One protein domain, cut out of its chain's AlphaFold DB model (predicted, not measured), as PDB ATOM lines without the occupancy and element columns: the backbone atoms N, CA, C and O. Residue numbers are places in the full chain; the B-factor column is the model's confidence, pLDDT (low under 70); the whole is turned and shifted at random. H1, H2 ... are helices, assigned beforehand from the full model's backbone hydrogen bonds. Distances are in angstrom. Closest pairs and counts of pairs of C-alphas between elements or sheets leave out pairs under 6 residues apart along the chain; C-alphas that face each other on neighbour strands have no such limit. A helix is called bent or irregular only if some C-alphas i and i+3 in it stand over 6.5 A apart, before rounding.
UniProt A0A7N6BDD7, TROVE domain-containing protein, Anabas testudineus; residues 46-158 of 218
ATOM      1  N   ALA A  46     114.034 153.781 220.880       39.94
ATOM      2  CA  ALA A  46     113.955 155.208 220.596       39.94
ATOM      3  C   ALA A  46     113.971 156.042 221.882       39.94
ATOM      4  O   ALA A  46     114.668 157.039 221.916       39.94
ATOM      5  N   LEU A  47     113.302 155.626 222.962       39.19
ATOM      6  CA  LEU A  47     113.339 156.337 224.243       39.19
ATOM      7  C   LEU A  47     114.711 156.221 224.922       39.19
ATOM      8  O   LEU A  47     115.205 157.200 225.480       39.19
ATOM      9  N   ILE A  48     115.375 155.064 224.817       42.22
ATOM     10  CA  ILE A  48     116.773 154.902 225.243       42.22
ATOM     11  C   ILE A  48     117.689 155.766 224.372       42.22
ATOM     12  O   ILE A  48     118.537 156.460 224.908       42.22
ATOM     13  N   CYS A  49     117.498 155.814 223.053       33.41
ATOM     14  CA  CYS A  49     118.278 156.682 222.174       33.41
ATOM     15  C   CYS A  49     117.982 158.166 222.404       33.41
ATOM     16  O   CYS A  49     118.912 158.944 222.368       33.41
ATOM     17  N   ILE A  50     116.751 158.579 222.703       41.88
ATOM     18  CA  ILE A  50     116.385 159.973 222.997       41.88
ATOM     19  C   ILE A  50     116.945 160.384 224.359       41.88
ATOM     20  O   ILE A  50     117.487 161.478 224.487       41.88
ATOM     21  N   THR A  51     116.898 159.509 225.366       35.66
ATOM     22  CA  THR A  51     117.520 159.768 226.674       35.66
ATOM     23  C   THR A  51     119.047 159.725 226.598       35.66
ATOM     24  O   THR A  51     119.694 160.587 227.177       35.66
ATOM     25  N   HIS A  52     119.640 158.813 225.822       36.12
ATOM     26  CA  HIS A  52     121.086 158.721 225.601       36.12
ATOM     27  C   HIS A  52     121.604 159.858 224.706       36.12
ATOM     28  O   HIS A  52     122.661 160.407 224.984       36.12
ATOM     29  N   PHE A  53     120.848 160.290 223.696       32.81
ATOM     30  CA  PHE A  53     121.137 161.461 222.862       32.81
ATOM     31  C   PHE A  53     121.026 162.742 223.695       32.81
ATOM     32  O   PHE A  53     121.972 163.514 223.714       32.81
ATOM     33  N   SER A  54     119.987 162.889 224.527       40.25
ATOM     34  CA  SER A  54     119.856 164.003 225.487       40.25
ATOM     35  C   SER A  54     120.951 164.012 226.568       40.25
ATOM     36  O   SER A  54     121.332 165.073 227.064       40.25
ATOM     37  N   MET A  55     121.457 162.839 226.966       32.47
ATOM     38  CA  MET A  55     122.491 162.697 227.996       32.47
ATOM     39  C   MET A  55     123.900 162.912 227.432       32.47
ATOM     40  O   MET A  55     124.731 163.528 228.099       32.47
ATOM     41  N   VAL A  56     124.149 162.482 226.191       40.66
ATOM     42  CA  VAL A  56     125.378 162.781 225.444       40.66
ATOM     43  C   VAL A  56     125.415 164.257 225.046       40.66
ATOM     44  O   VAL A  56     126.471 164.858 225.187       40.66
ATOM     45  N   ASP A  57     124.290 164.885 224.685       46.72
ATOM     46  CA  ASP A  57     124.226 166.332 224.428       46.72
ATOM     47  C   ASP A  57     124.530 167.145 225.691       46.72
ATOM     48  O   ASP A  57     125.378 168.033 225.672       46.72
ATOM     49  N   ARG A  58     123.946 166.791 226.846       46.12
ATOM     50  CA  ARG A  58     124.267 167.470 228.117       46.12
ATOM     51  C   ARG A  58     125.709 167.245 228.570       46.12
ATOM     52  O   ARG A  58     126.287 168.154 229.156       46.12
ATOM     53  N   ALA A  59     126.298 166.076 228.311       46.69
ATOM     54  CA  ALA A  59     127.700 165.793 228.626       46.69
ATOM     55  C   ALA A  59     128.672 166.496 227.655       46.69
ATOM     56  O   ALA A  59     129.697 167.029 228.089       46.69
ATOM     57  N   CYS A  60     128.334 166.554 226.362       48.81
ATOM     58  CA  CYS A  60     129.099 167.243 225.321       48.81
ATOM     59  C   CYS A  60     129.038 168.758 225.499       48.81
ATOM     60  O   CYS A  60     130.093 169.386 225.566       48.81
ATOM     61  N   LEU A  61     127.847 169.335 225.699       51.22
ATOM     62  CA  LEU A  61     127.651 170.759 226.000       51.22
ATOM     63  C   LEU A  61     128.489 171.204 227.204       51.22
ATOM     64  O   LEU A  61     128.947 172.342 227.273       51.22
ATOM     65  N   PHE A  62     128.746 170.282 228.131       55.56
ATOM     66  CA  PHE A  62     129.568 170.538 229.300       55.56
ATOM     67  C   PHE A  62     131.073 170.466 229.047       55.56
ATOM     68  O   PHE A  62     131.829 171.164 229.713       55.56
ATOM     69  N   PHE A  63     131.537 169.641 228.109       58.03
ATOM     70  CA  PHE A  63     132.959 169.516 227.778       58.03
ATOM     71  C   PHE A  63     133.435 170.593 226.786       58.03
ATOM     72  O   PHE A  63     134.591 171.029 226.844       58.03
ATOM     73  N   LEU A  64     132.522 171.088 225.942       62.12
ATOM     74  CA  LEU A  64     132.771 172.137 224.950       62.12
ATOM     75  C   LEU A  64     133.460 173.402 225.504       62.12
ATOM     76  O   LEU A  64     134.403 173.859 224.860       62.12
ATOM     77  N   PRO A  65     133.120 173.966 226.683       64.56
ATOM     78  CA  PRO A  65     133.739 175.193 227.186       64.56
ATOM     79  C   PRO A  65     135.257 175.083 227.340       64.56
ATOM     80  O   PRO A  65     135.979 176.043 227.075       64.56
ATOM     81  N   ILE A  66     135.762 173.908 227.729       66.25
ATOM     82  CA  ILE A  66     137.198 173.675 227.915       66.25
ATOM     83  C   ILE A  66     137.903 173.562 226.559       66.25
ATOM     84  O   ILE A  66     138.972 174.142 226.366       66.25
ATOM     85  N   GLN A  67     137.298 172.855 225.604       67.94
ATOM     86  CA  GLN A  67     137.847 172.730 224.255       67.94
ATOM     87  C   GLN A  67     137.827 174.070 223.510       67.94
ATOM     88  O   GLN A  67     138.826 174.456 222.905       67.94
ATOM     89  N   VAL A  68     136.732 174.822 223.626       65.00
ATOM     90  CA  VAL A  68     136.590 176.170 223.063       65.00
ATOM     91  C   VAL A  68     137.576 177.136 223.724       65.00
ATOM     92  O   VAL A  68     138.180 177.945 223.022       65.00
ATOM     93  N   ALA A  69     137.833 177.033 225.033       70.62
ATOM     94  CA  ALA A  69     138.856 177.843 225.703       70.62
ATOM     95  C   ALA A  69     140.266 177.592 225.137       70.62
ATOM     96  O   ALA A  69     141.014 178.536 224.885       70.62
ATOM     97  N   VAL A  70     140.629 176.332 224.881       68.31
ATOM     98  CA  VAL A  70     141.928 175.995 224.273       68.31
ATOM     99  C   VAL A  70     141.990 176.469 222.819       68.31
ATOM    100  O   VAL A  70     142.976 177.087 222.416       68.31
ATOM    101  N   TYR A  71     140.923 176.258 222.046       65.44
ATOM    102  CA  TYR A  71     140.854 176.676 220.647       65.44
ATOM    103  C   TYR A  71     140.941 178.199 220.493       65.44
ATOM    104  O   TYR A  71     141.769 178.702 219.737       65.44
ATOM    105  N   THR A  72     140.137 178.948 221.248       62.94
ATOM    106  CA  THR A  72     140.149 180.422 221.231       62.94
ATOM    107  C   THR A  72     141.514 180.978 221.626       62.94
ATOM    108  O   THR A  72     141.954 181.972 221.048       62.94
ATOM    109  N   ARG A  73     142.245 180.307 222.525       67.06
ATOM    110  CA  ARG A  73     143.617 180.689 222.872       67.06
ATOM    111  C   ARG A  73     144.610 180.430 221.740       67.06
ATOM    112  O   ARG A  73     145.423 181.302 221.457       67.06
ATOM    113  N   GLN A  74     144.564 179.252 221.123       65.12
ATOM    114  CA  GLN A  74     145.577 178.811 220.157       65.12
ATOM    115  C   GLN A  74     145.348 179.352 218.743       65.12
ATOM    116  O   GLN A  74     146.309 179.629 218.032       65.12
ATOM    117  N   LYS A  75     144.086 179.498 218.327       59.22
ATOM    118  CA  LYS A  75     143.706 179.902 216.965       59.22
ATOM    119  C   LYS A  75     143.299 181.368 216.862       59.22
ATOM    120  O   LYS A  75     143.551 181.976 215.831       59.22
ATOM    121  N   LEU A  76     142.684 181.929 217.908       57.47
ATOM    122  CA  LEU A  76     142.115 183.285 217.881       57.47
ATOM    123  C   LEU A  76     142.847 184.280 218.801       57.47
ATOM    124  O   LEU A  76     142.597 185.478 218.730       57.47
ATOM    125  N   ASN A  77     143.760 183.805 219.656       61.75
ATOM    126  CA  ASN A  77     144.527 184.585 220.639       61.75
ATOM    127  C   ASN A  77     143.685 185.479 221.585       61.75
ATOM    128  O   ASN A  77     144.224 186.367 222.247       61.75
ATOM    129  N   TYR A  78     142.381 185.221 221.726       70.62
ATOM    130  CA  TYR A  78     141.507 185.949 222.650       70.62
ATOM    131  C   TYR A  78     141.606 185.360 224.060       70.62
ATOM    132  O   TYR A  78     140.856 184.466 224.457       70.62
ATOM    133  N   ASN A  79     142.568 185.862 224.831       71.19
ATOM    134  CA  ASN A  79     142.876 185.374 226.175       71.19
ATOM    135  C   ASN A  79     141.760 185.630 227.199       71.19
ATOM    136  O   ASN A  79     141.532 184.786 228.060       71.19
ATOM    137  N   ILE A  80     141.033 186.745 227.095       73.38
ATOM    138  CA  ILE A  80     139.946 187.096 228.028       73.38
ATOM    139  C   ILE A  80     138.823 186.051 227.974       73.38
ATOM    140  O   ILE A  80     138.422 185.514 229.007       73.38
ATOM    141  N   THR A  81     138.371 185.704 226.768       73.00
ATOM    142  CA  THR A  81     137.311 184.712 226.545       73.00
ATOM    143  C   THR A  81     137.722 183.324 227.022       73.00
ATOM    144  O   THR A  81     136.955 182.660 227.719       73.00
ATOM    145  N   ALA A  82     138.953 182.902 226.718       75.69
ATOM    146  CA  ALA A  82     139.484 181.626 227.187       75.69
ATOM    147  C   ALA A  82     139.532 181.556 228.725       75.69
ATOM    148  O   ALA A  82     139.111 180.561 229.317       75.69
ATOM    149  N   ASN A  83     139.981 182.633 229.379       83.62
ATOM    150  CA  ASN A  83     140.065 182.707 230.837       83.62
ATOM    151  C   ASN A  83     138.674 182.676 231.495       83.62
ATOM    152  O   ASN A  83     138.501 182.037 232.535       83.62
ATOM    153  N   PHE A  84     137.675 183.317 230.878       79.88
ATOM    154  CA  PHE A  84     136.288 183.304 231.344       79.88
ATOM    155  C   PHE A  84     135.644 181.919 231.242       79.88
ATOM    156  O   PHE A  84     135.110 181.414 232.230       79.88
ATOM    157  N   LEU A  85     135.765 181.264 230.085       78.38
ATOM    158  CA  LEU A  85     135.255 179.905 229.875       78.38
ATOM    159  C   LEU A  85     135.900 178.898 230.839       78.38
ATOM    160  O   LEU A  85     135.223 178.019 231.369       78.38
ATOM    161  N   LEU A  86     137.195 179.056 231.124       82.38
ATOM    162  CA  LEU A  86     137.916 178.204 232.069       82.38
ATOM    163  C   LEU A  86     137.462 178.422 233.522       82.38
ATOM    164  O   LEU A  86     137.350 177.460 234.283       82.38
ATOM    165  N   ALA A  87     137.172 179.669 233.901       83.31
ATOM    166  CA  ALA A  87     136.612 179.998 235.208       83.31
ATOM    167  C   ALA A  87     135.196 179.418 235.384       83.31
ATOM    168  O   ALA A  87     134.907 178.830 236.428       83.31
ATOM    169  N   LEU A  88     134.351 179.497 234.350       76.38
ATOM    170  CA  LEU A  88     133.030 178.858 234.330       76.38
ATOM    171  C   LEU A  88     133.130 177.329 234.422       76.38
ATOM    172  O   LEU A  88     132.445 176.702 235.226       76.38
ATOM    173  N   ALA A  89     134.046 176.708 233.681       78.06
ATOM    174  CA  ALA A  89     134.269 175.266 233.769       78.06
ATOM    175  C   ALA A  89     134.732 174.819 235.173       78.06
ATOM    176  O   ALA A  89     134.544 173.663 235.552       78.06
ATOM    177  N   ALA A  90     135.332 175.702 235.975       80.81
ATOM    178  CA  ALA A  90     135.757 175.383 237.336       80.81
ATOM    179  C   ALA A  90     134.631 175.486 238.385       80.81
ATOM    180  O   ALA A  90     134.713 174.810 239.417       80.81
ATOM    181  N   SER A  91     133.589 176.301 238.161       75.06
ATOM    182  CA  SER A  91     132.433 176.387 239.078       75.06
ATOM    183  C   SER A  91     131.573 175.123 239.000       75.06
ATOM    184  O   SER A  91     131.144 174.557 240.010       75.06
ATOM    185  N   GLN A  92     131.461 174.610 237.789       74.12
ATOM    186  CA  GLN A  92     130.625 173.507 237.383       74.12
ATOM    187  C   GLN A  92     131.153 172.111 237.797       74.12
ATOM    188  O   GLN A  92     132.308 171.785 237.533       74.12
ATOM    189  N   PRO A  93     130.364 171.243 238.466       67.56
ATOM    190  CA  PRO A  93     130.860 169.988 239.049       67.56
ATOM    191  C   PRO A  93     131.322 168.938 238.027       67.56
ATOM    192  O   PRO A  93     132.306 168.248 238.284       67.56
ATOM    193  N   THR A  94     130.670 168.843 236.869       64.94
ATOM    194  CA  THR A  94     130.923 167.818 235.839       64.94
ATOM    195  C   THR A  94     132.175 168.087 234.987       64.94
ATOM    196  O   THR A  94     132.775 167.159 234.459       64.94
ATOM    197  N   THR A  95     132.657 169.332 234.923       68.62
ATOM    198  CA  THR A  95     133.866 169.763 234.187       68.62
ATOM    199  C   THR A  95     135.114 169.809 235.053       68.62
ATOM    200  O   THR A  95     136.226 169.735 234.527       68.62
ATOM    201  N   LYS A  96     134.965 169.896 236.384       73.88
ATOM    202  CA  LYS A  96     136.075 169.936 237.357       73.88
ATOM    203  C   LYS A  96     137.197 168.920 237.109       73.88
ATOM    204  O   LYS A  96     138.353 169.342 237.224       73.88
ATOM    205  N   PRO A  97     136.939 167.632 236.788       74.69
ATOM    206  CA  PRO A  97     138.024 166.680 236.540       74.69
ATOM    207  C   PRO A  97     138.849 167.023 235.289       74.69
ATOM    208  O   PRO A  97     140.049 166.753 235.253       74.69
ATOM    209  N   HIS A  98     138.246 167.677 234.294       77.56
ATOM    210  CA  HIS A  98     138.893 168.004 233.023       77.56
ATOM    211  C   HIS A  98     139.656 169.328 233.058       77.56
ATOM    212  O   HIS A  98     140.665 169.457 232.365       77.56
ATOM    213  N   VAL A  99     139.251 170.282 233.905       79.38
ATOM    214  CA  VAL A  99     139.913 171.597 234.026       79.38
ATOM    215  C   VAL A  99     141.421 171.440 234.193       79.38
ATOM    216  O   VAL A  99     142.183 172.051 233.456       79.38
ATOM    217  N   ARG A 100     141.874 170.556 235.090       83.69
ATOM    218  CA  ARG A 100     143.307 170.360 235.359       83.69
ATOM    219  C   ARG A 100     144.105 169.900 234.132       83.69
ATOM    220  O   ARG A 100     145.249 170.315 233.985       83.69
ATOM    221  N   ARG A 101     143.511 169.080 233.254       81.88
ATOM    222  CA  ARG A 101     144.174 168.538 232.053       81.88
ATOM    223  C   ARG A 101     144.412 169.618 230.996       81.88
ATOM    224  O   ARG A 101     145.473 169.648 230.386       81.88
ATOM    225  N   TYR A 102     143.447 170.513 230.809       80.88
ATOM    226  CA  TYR A 102     143.472 171.513 229.737       80.88
ATOM    227  C   TYR A 102     143.929 172.902 230.195       80.88
ATOM    228  O   TYR A 102     144.295 173.736 229.368       80.88
ATOM    229  N   PHE A 103     143.981 173.146 231.509       84.88
ATOM    230  CA  PHE A 103     144.413 174.419 232.089       84.88
ATOM    231  C   PHE A 103     145.785 174.860 231.569       84.88
ATOM    232  O   PHE A 103     145.960 176.012 231.186       84.88
ATOM    233  N   CYS A 104     146.749 173.939 231.493       83.44
ATOM    234  CA  CYS A 104     148.103 174.269 231.053       83.44
ATOM    235  C   CYS A 104     148.201 174.638 229.567       83.44
ATOM    236  O   CYS A 104     149.104 175.393 229.205       83.44
ATOM    237  N   ALA A 105     147.285 174.130 228.737       81.25
ATOM    238  CA  ALA A 105     147.198 174.453 227.316       81.25
ATOM    239  C   ALA A 105     146.478 175.792 227.074       81.25
ATOM    240  O   ALA A 105     146.851 176.537 226.169       81.25
ATOM    241  N   ALA A 106     145.478 176.118 227.899       80.56
ATOM    242  CA  ALA A 106     144.727 177.369 227.808       80.56
ATOM    243  C   ALA A 106     145.482 178.571 228.413       80.56
ATOM    244  O   ALA A 106     145.460 179.670 227.862       80.56
ATOM    245  N   VAL A 107     146.185 178.378 229.531       84.12
ATOM    246  CA  VAL A 107     146.927 179.441 230.223       84.12
ATOM    247  C   VAL A 107     148.359 179.482 229.704       84.12
ATOM    248  O   VAL A 107     149.102 178.516 229.859       84.12
ATOM    249  N   GLN A 108     148.768 180.607 229.113       83.38
ATOM    250  CA  GLN A 108     150.100 180.764 228.507       83.38
ATOM    251  C   GLN A 108     150.954 181.810 229.230       83.38
ATOM    252  O   GLN A 108     152.166 181.637 229.341       83.38
ATOM    253  N   LEU A 109     150.336 182.867 229.771       83.94
ATOM    254  CA  LEU A 109     151.035 183.932 230.491       83.94
ATOM    255  C   LEU A 109     150.734 183.894 231.998       83.94
ATOM    256  O   LEU A 109     149.616 183.551 232.391       83.94
ATOM    257  N   PRO A 110     151.671 184.342 232.858       84.50
ATOM    258  CA  PRO A 110     151.390 184.526 234.282       84.50
ATOM    259  C   PRO A 110     150.236 185.507 234.553       84.50
ATOM    260  O   PRO A 110     149.535 185.368 235.552       84.50
ATOM    261  N   SER A 111     149.988 186.466 233.653       82.25
ATOM    262  CA  SER A 111     148.809 187.341 233.729       82.25
ATOM    263  C   SER A 111     147.502 186.567 233.568       82.25
ATOM    264  O   SER A 111     146.592 186.760 234.366       82.25
ATOM    265  N   ASP A 112     147.418 185.654 232.592       84.00
ATOM    266  CA  ASP A 112     146.226 184.820 232.379       84.00
ATOM    267  C   ASP A 112     145.958 183.933 233.601       84.00
ATOM    268  O   ASP A 112     144.823 183.767 234.036       84.00
ATOM    269  N   TRP A 113     147.033 183.406 234.197       87.12
ATOM    270  CA  TRP A 113     146.975 182.589 235.406       87.12
ATOM    271  C   TRP A 113     146.314 183.324 236.581       87.12
ATOM    272  O   TRP A 113     145.500 182.733 237.291       87.12
ATOM    273  N   LEU A 114     146.613 184.616 236.765       85.38
ATOM    274  CA  LEU A 114     145.953 185.466 237.766       85.38
ATOM    275  C   LEU A 114     144.531 185.861 237.348       85.38
ATOM    276  O   LEU A 114     143.634 185.936 238.188       85.38
ATOM    277  N   GLU A 115     144.320 186.092 236.055       83.25
ATOM    278  CA  GLU A 115     143.047 186.545 235.504       83.25
ATOM    279  C   GLU A 115     141.941 185.496 235.654       83.25
ATOM    280  O   GLU A 115     140.825 185.836 236.038       83.25
ATOM    281  N   VAL A 116     142.251 184.212 235.455       84.44
ATOM    282  CA  VAL A 116     141.296 183.113 235.686       84.44
ATOM    283  C   VAL A 116     140.795 183.114 237.131       84.44
ATOM    284  O   VAL A 116     139.601 182.941 237.371       84.44
ATOM    285  N   VAL A 117     141.680 183.355 238.106       83.75
ATOM    286  CA  VAL A 117     141.288 183.466 239.521       83.75
ATOM    287  C   VAL A 117     140.429 184.689 239.761       83.75
ATOM    288  O   VAL A 117     139.419 184.598 240.454       83.75
ATOM    289  N   ARG A 118     140.821 185.828 239.185       80.38
ATOM    290  CA  ARG A 118     140.065 187.072 239.301       80.38
ATOM    291  C   ARG A 118     138.639 186.868 238.794       80.38
ATOM    292  O   ARG A 118     137.701 187.157 239.531       80.38
ATOM    293  N   ILE A 119     138.495 186.304 237.592       79.25
ATOM    294  CA  ILE A 119     137.204 186.023 236.964       79.25
ATOM    295  C   ILE A 119     136.403 185.026 237.799       79.25
ATOM    296  O   ILE A 119     135.245 185.303 238.106       79.25
ATOM    297  N   TYR A 120     137.017 183.916 238.218       78.75
ATOM    298  CA  TYR A 120     136.365 182.913 239.058       78.75
ATOM    299  C   TYR A 120     135.791 183.532 240.332       78.75
ATOM    300  O   TYR A 120     134.641 183.266 240.673       78.75
ATOM    301  N   CYS A 121     136.557 184.391 241.009       74.75
ATOM    302  CA  CYS A 121     136.084 185.103 242.187       74.75
ATOM    303  C   CYS A 121     134.895 186.011 241.849       74.75
ATOM    304  O   CYS A 121     133.891 185.933 242.542       74.75
ATOM    305  N   THR A 122     134.946 186.812 240.779       70.69
ATOM    306  CA  THR A 122     133.800 187.653 240.368       70.69
ATOM    307  C   THR A 122     132.543 186.852 240.034       70.69
ATOM    308  O   THR A 122     131.464 187.218 240.490       70.69
ATOM    309  N   VAL A 123     132.669 185.750 239.292       63.84
ATOM    310  CA  VAL A 123     131.530 184.885 238.941       63.84
ATOM    311  C   VAL A 123     130.977 184.191 240.189       63.84
ATOM    312  O   VAL A 123     129.769 184.131 240.382       63.84
ATOM    313  N   SER A 124     131.853 183.736 241.089       58.38
ATOM    314  CA  SER A 124     131.449 183.040 242.318       58.38
ATOM    315  C   SER A 124     130.838 183.978 243.363       58.38
ATOM    316  O   SER A 124     129.942 183.562 244.091       58.38
ATOM    317  N   ILE A 125     131.272 185.246 243.428       52.59
ATOM    318  CA  ILE A 125     130.660 186.279 244.285       52.59
ATOM    319  C   ILE A 125     129.186 186.494 243.909       52.59
ATOM    320  O   ILE A 125     128.380 186.765 244.794       52.59
ATOM    321  N   SER A 126     128.832 186.334 242.628       48.44
ATOM    322  CA  SER A 126     127.450 186.455 242.153       48.44
ATOM    323  C   SER A 126     126.558 185.272 242.540       48.44
ATOM    324  O   SER A 126     125.343 185.440 242.567       48.44
ATOM    325  N   GLU A 127     127.123 184.093 242.825       50.31
ATOM    326  CA  GLU A 127     126.330 182.882 243.071       50.31
ATOM    327  C   GLU A 127     126.323 182.414 244.530       50.31
ATOM    328  O   GLU A 127     125.278 181.949 244.973       50.31
ATOM    329  N   GLN A 128     127.406 182.550 245.310       40.94
ATOM    330  CA  GLN A 128     127.414 182.243 246.751       40.94
ATOM    331  C   GLN A 128     128.684 182.761 247.457       40.94
ATOM    332  O   GLN A 128     129.808 182.550 247.002       40.94
ATOM    333  N   LEU A 129     128.488 183.363 248.637       38.12
ATOM    334  CA  LEU A 129     129.495 183.825 249.603       38.12
ATOM    335  C   LEU A 129     130.831 183.050 249.591       38.12
ATOM    336  O   LEU A 129     130.896 181.888 249.985       38.12
ATOM    337  N   LEU A 130     131.910 183.762 249.237       46.50
ATOM    338  CA  LEU A 130     133.288 183.573 249.726       46.50
ATOM    339  C   LEU A 130     133.801 182.120 249.795       46.50
ATOM    340  O   LEU A 130     134.531 181.744 250.717       46.50
ATOM    341  N   ARG A 131     133.485 181.280 248.806       54.25
ATOM    342  CA  ARG A 131     134.087 179.946 248.751       54.25
ATOM    343  C   ARG A 131     135.520 180.062 248.234       54.25
ATOM    344  O   ARG A 131     135.774 180.603 247.162       54.25
ATOM    345  N   SER A 132     136.479 179.560 249.018       67.62
ATOM    346  CA  SER A 132     137.881 179.455 248.589       67.62
ATOM    347  C   SER A 132     137.975 178.716 247.246       67.62
ATOM    348  O   SER A 132     137.152 177.834 246.998       67.62
ATOM    349  N   LEU A 133     138.994 179.015 246.424       74.50
ATOM    350  CA  LEU A 133     139.142 178.395 245.100       74.50
ATOM    351  C   LEU A 133     138.934 176.864 245.133       74.50
ATOM    352  O   LEU A 133     139.418 176.193 246.059       74.50
ATOM    353  N   PRO A 134     138.275 176.288 244.115       82.62
ATOM    354  CA  PRO A 134     138.015 174.866 244.061       82.62
ATOM    355  C   PRO A 134     139.348 174.123 243.974       82.62
ATOM    356  O   PRO A 134     140.322 174.591 243.381       82.62
ATOM    357  N   THR A 135     139.409 172.953 244.604       82.94
ATOM    358  CA  THR A 135     140.645 172.163 244.720       82.94
ATOM    359  C   THR A 135     141.224 171.788 243.356       82.94
ATOM    360  O   THR A 135     142.445 171.761 243.210       82.94
ATOM    361  N   CYS A 136     140.375 171.563 242.348       83.44
ATOM    362  CA  CYS A 136     140.797 171.326 240.968       83.44
ATOM    363  C   CYS A 136     141.583 172.515 240.393       83.44
ATOM    364  O   CYS A 136     142.662 172.313 239.839       83.44
ATOM    365  N   LEU A 137     141.095 173.743 240.594       84.94
ATOM    366  CA  LEU A 137     141.725 174.960 240.097       84.94
ATOM    367  C   LEU A 137     143.016 175.257 240.866       84.94
ATOM    368  O   LEU A 137     144.041 175.502 240.244       84.94
ATOM    369  N   LYS A 138     143.021 175.109 242.200       88.31
ATOM    370  CA  LYS A 138     144.243 175.236 243.019       88.31
ATOM    371  C   LYS A 138     145.359 174.298 242.541       88.31
ATOM    372  O   LYS A 138     146.502 174.726 242.396       88.31
ATOM    373  N   LYS A 139     145.031 173.028 242.273       88.25
ATOM    374  CA  LYS A 139     145.996 172.037 241.768       88.25
ATOM    375  C   LYS A 139     146.482 172.384 240.360       88.25
ATOM    376  O   LYS A 139     147.685 172.396 240.133       88.25
ATOM    377  N   ALA A 140     145.573 172.727 239.448       88.12
ATOM    378  CA  ALA A 140     145.920 173.122 238.083       88.12
ATOM    379  C   ALA A 140     146.833 174.359 238.049       88.12
ATOM    380  O   ALA A 140     147.810 174.408 237.305       88.12
ATOM    381  N   MET A 141     146.559 175.333 238.916       89.06
ATOM    382  CA  MET A 141     147.388 176.521 239.076       89.06
ATOM    383  C   MET A 141     148.788 176.192 239.585       89.06
ATOM    384  O   MET A 141     149.753 176.747 239.063       89.06
ATOM    385  N   ALA A 142     148.902 175.305 240.577       87.94
ATOM    386  CA  ALA A 142     150.189 174.862 241.103       87.94
ATOM    387  C   ALA A 142     151.004 174.095 240.049       87.94
ATOM    388  O   ALA A 142     152.211 174.298 239.943       87.94
ATOM    389  N   ASP A 143     150.345 173.261 239.241       88.94
ATOM    390  CA  ASP A 143     150.992 172.536 238.147       88.94
ATOM    391  C   ASP A 143     151.492 173.501 237.064       88.94
ATOM    392  O   ASP A 143     152.643 173.398 236.635       88.94
ATOM    393  N   LYS A 144     150.676 174.489 236.667       88.38
ATOM    394  CA  LYS A 144     151.084 175.484 235.666       88.38
ATOM    395  C   LYS A 144     152.188 176.409 236.170       88.38
ATOM    396  O   LYS A 144     153.060 176.779 235.391       88.38
ATOM    397  N   PHE A 145     152.192 176.744 237.461       88.56
ATOM    398  CA  PHE A 145     153.219 177.599 238.055       88.56
ATOM    399  C   PHE A 145     154.633 177.040 237.842       88.56
ATOM    400  O   PHE A 145     155.544 177.793 237.516       88.56
ATOM    401  N   LYS A 146     154.795 175.714 237.936       88.81
ATOM    402  CA  LYS A 146     156.077 175.027 237.702       88.81
ATOM    403  C   LYS A 146     156.568 175.106 236.253       88.81
ATOM    404  O   LYS A 146     157.748 174.890 236.015       88.81
ATOM    405  N   GLN A 147     155.677 175.365 235.295       87.25
ATOM    406  CA  GLN A 147     156.022 175.455 233.872       87.25
ATOM    407  C   GLN A 147     156.451 176.863 233.451       87.25
ATOM    408  O   GLN A 147     156.971 177.029 232.350       87.25
ATOM    409  N   PHE A 148     156.203 177.886 234.274       86.81
ATOM    410  CA  PHE A 148     156.638 179.239 233.950       86.81
ATOM    411  C   PHE A 148     158.144 179.375 234.142       86.81
ATOM    412  O   PHE A 148     158.692 178.959 235.162       86.81
ATOM    413  N   SER A 149     158.806 180.004 233.172       87.94
ATOM    414  CA  SER A 149     160.223 180.322 233.310       87.94
ATOM    415  C   SER A 149     160.430 181.464 234.300       87.94
ATOM    416  O   SER A 149     159.575 182.340 234.470       87.94
ATOM    417  N   GLU A 150     161.608 181.501 234.918       86.75
ATOM    418  CA  GLU A 150     162.001 182.588 235.817       86.75
ATOM    419  C   GLU A 150     161.860 183.964 235.150       86.75
ATOM    420  O   GLU A 150     161.347 184.903 235.754       86.75
ATOM    421  N   TYR A 151     162.207 184.063 233.863       86.25
ATOM    422  CA  TYR A 151     162.049 185.284 233.078       86.25
ATOM    423  C   TYR A 151     160.583 185.732 232.964       86.25
ATOM    424  O   TYR A 151     160.270 186.908 233.163       86.25
ATOM    425  N   GLN A 152     159.663 184.806 232.670       83.94
ATOM    426  CA  GLN A 152     158.232 185.116 232.609       83.94
ATOM    427  C   GLN A 152     157.719 185.578 233.972       83.94
ATOM    428  O   GLN A 152     157.004 186.578 234.060       83.94
ATOM    429  N   LEU A 153     158.118 184.887 235.041       84.50
ATOM    430  CA  LEU A 153     157.749 185.267 236.397       84.50
ATOM    431  C   LEU A 153     158.287 186.662 236.732       84.50
ATOM    432  O   LEU A 153     157.519 187.502 237.179       84.50
ATOM    433  N   ALA A 154     159.551 186.965 236.445       82.56
ATOM    434  CA  ALA A 154     160.138 188.280 236.696       82.56
ATOM    435  C   ALA A 154     159.446 189.407 235.904       82.56
ATOM    436  O   ALA A 154     159.210 190.486 236.450       82.56
ATOM    437  N   LYS A 155     159.078 189.154 234.640       81.56
ATOM    438  CA  LYS A 155     158.422 190.132 233.758       81.56
ATOM    439  C   LYS A 155     156.999 190.476 234.199       81.56
ATOM    440  O   LYS A 155     156.610 191.639 234.149       81.56
ATOM    441  N   TYR A 156     156.227 189.475 234.619       74.62
ATOM    442  CA  TYR A 156     154.803 189.627 234.942       74.62
ATOM    443  C   TYR A 156     154.516 189.717 236.451       74.62
ATOM    444  O   TYR A 156     153.362 189.861 236.856       74.62
ATOM    445  N   ASN A 157     155.541 189.684 237.306       72.31
ATOM    446  CA  ASN A 157     155.392 189.921 238.737       72.31
ATOM    447  C   ASN A 157     155.180 191.421 239.005       72.31
ATOM    448  O   ASN A 157     156.116 192.218 239.052       72.31
ATOM    449  N   THR A 158     153.927 191.819 239.229       63.34
ATOM    450  CA  THR A 158     153.498 193.212 239.463       63.34
ATOM    451  C   THR A 158     153.945 193.796 240.819       63.34
ATOM    452  O   THR A 158     153.464 194.841 241.263       63.34
TER     453      THR A 158
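This is residues 46 to 158 of the 218 residues of the protein "TROVE domain-containing protein" of Anabas testudineus (UniProt A0A7N6BDD7). A small body of helices has one long helical arm, residues 46 to 58 of H1, sticking out of it. In the body H1b, H2 and H3 stand side by side as a small up-and-down bundle; H4 crosses H2, H5 packs on H3, and the short H6 sits at the end far from the arm. The printed part has 113 residues with six named helices, H1 to H6 in order, and no named strand; the class is all helix. It is only just compact, close to loose, with a radius of gyration of the C-alphas of 15.7 A, and spans 59 by 36 by 21 A.

H1, residues 46 to 75, begins with C-alpha 46 at (113.955, 155.208, 220.596). By its hydrogen bonds it was assigned as one helix, but it is bent: C-alphas 62 and 65 are 6.6 A apart. Its arms are H1a, residues 46 to 62, 23.5 A long, and H1b, residues 65 to 75, 15.0 A, at a steep tilt of 50 degrees. H2 holds residues 79 to 91, 18.9 A. H3, residues 96 to 106, 14.9 A, is irregular, with C-alphas 101 and 104 7.0 A apart. H4 runs 26.6 A from C-alpha 110 at (151.390, 184.526, 234.282) to residue 127. H5 holds residues 135 to 145, 15.2 A, and H6 residues 150 to 156, ending with C-alpha 156 at (154.803, 189.627, 234.942).

H1a touches no helix. H1b and H2 form a helical hairpin at 17 degrees, closest at the C-alphas of Ala 69 and Ala 82, 4.1 A. H2 and H3 form another at 15 degrees, with the C-alphas of Ala 90 and Lys 96 closest at 5.5 A. H1b and H3 touch and run the same way at a shallow tilt of 5 degrees; the closest C-alphas, of Val 70 and Ala 106, are 4.7 A apart. H4 touches H2 at a steep tilt of 48 degrees, closest at the C-alphas of Ala 87 and Tyr 120, 4.8 A. H5 touches H3 at a shallow tilt of 21 degrees, closest at the C-alphas of Arg 100 and Ala 140, 4.7 A. H6 touches H4 at residues 110 to 111 alone, with the C-alphas of Pro 110 and Tyr 156 closest at 6.2 A. Every O i to N i+4 pair is within hydrogen-bond range in H1a, H1b, H2, H5 and H6, against 11 of 14 in H4 and 3 of 7 in H3, where 4 of 8 O i to N i+3 pairs are.

The C-alphas of Ala 46 and Ala 154 are the two farthest apart, 59.0 A. The printed part has no cut, and no link is long. Mean pLDDT of the printed part is 70.1; residues 46 to 68, 70 to 77, 93 to 95, 123 to 132 and 158 are under 70.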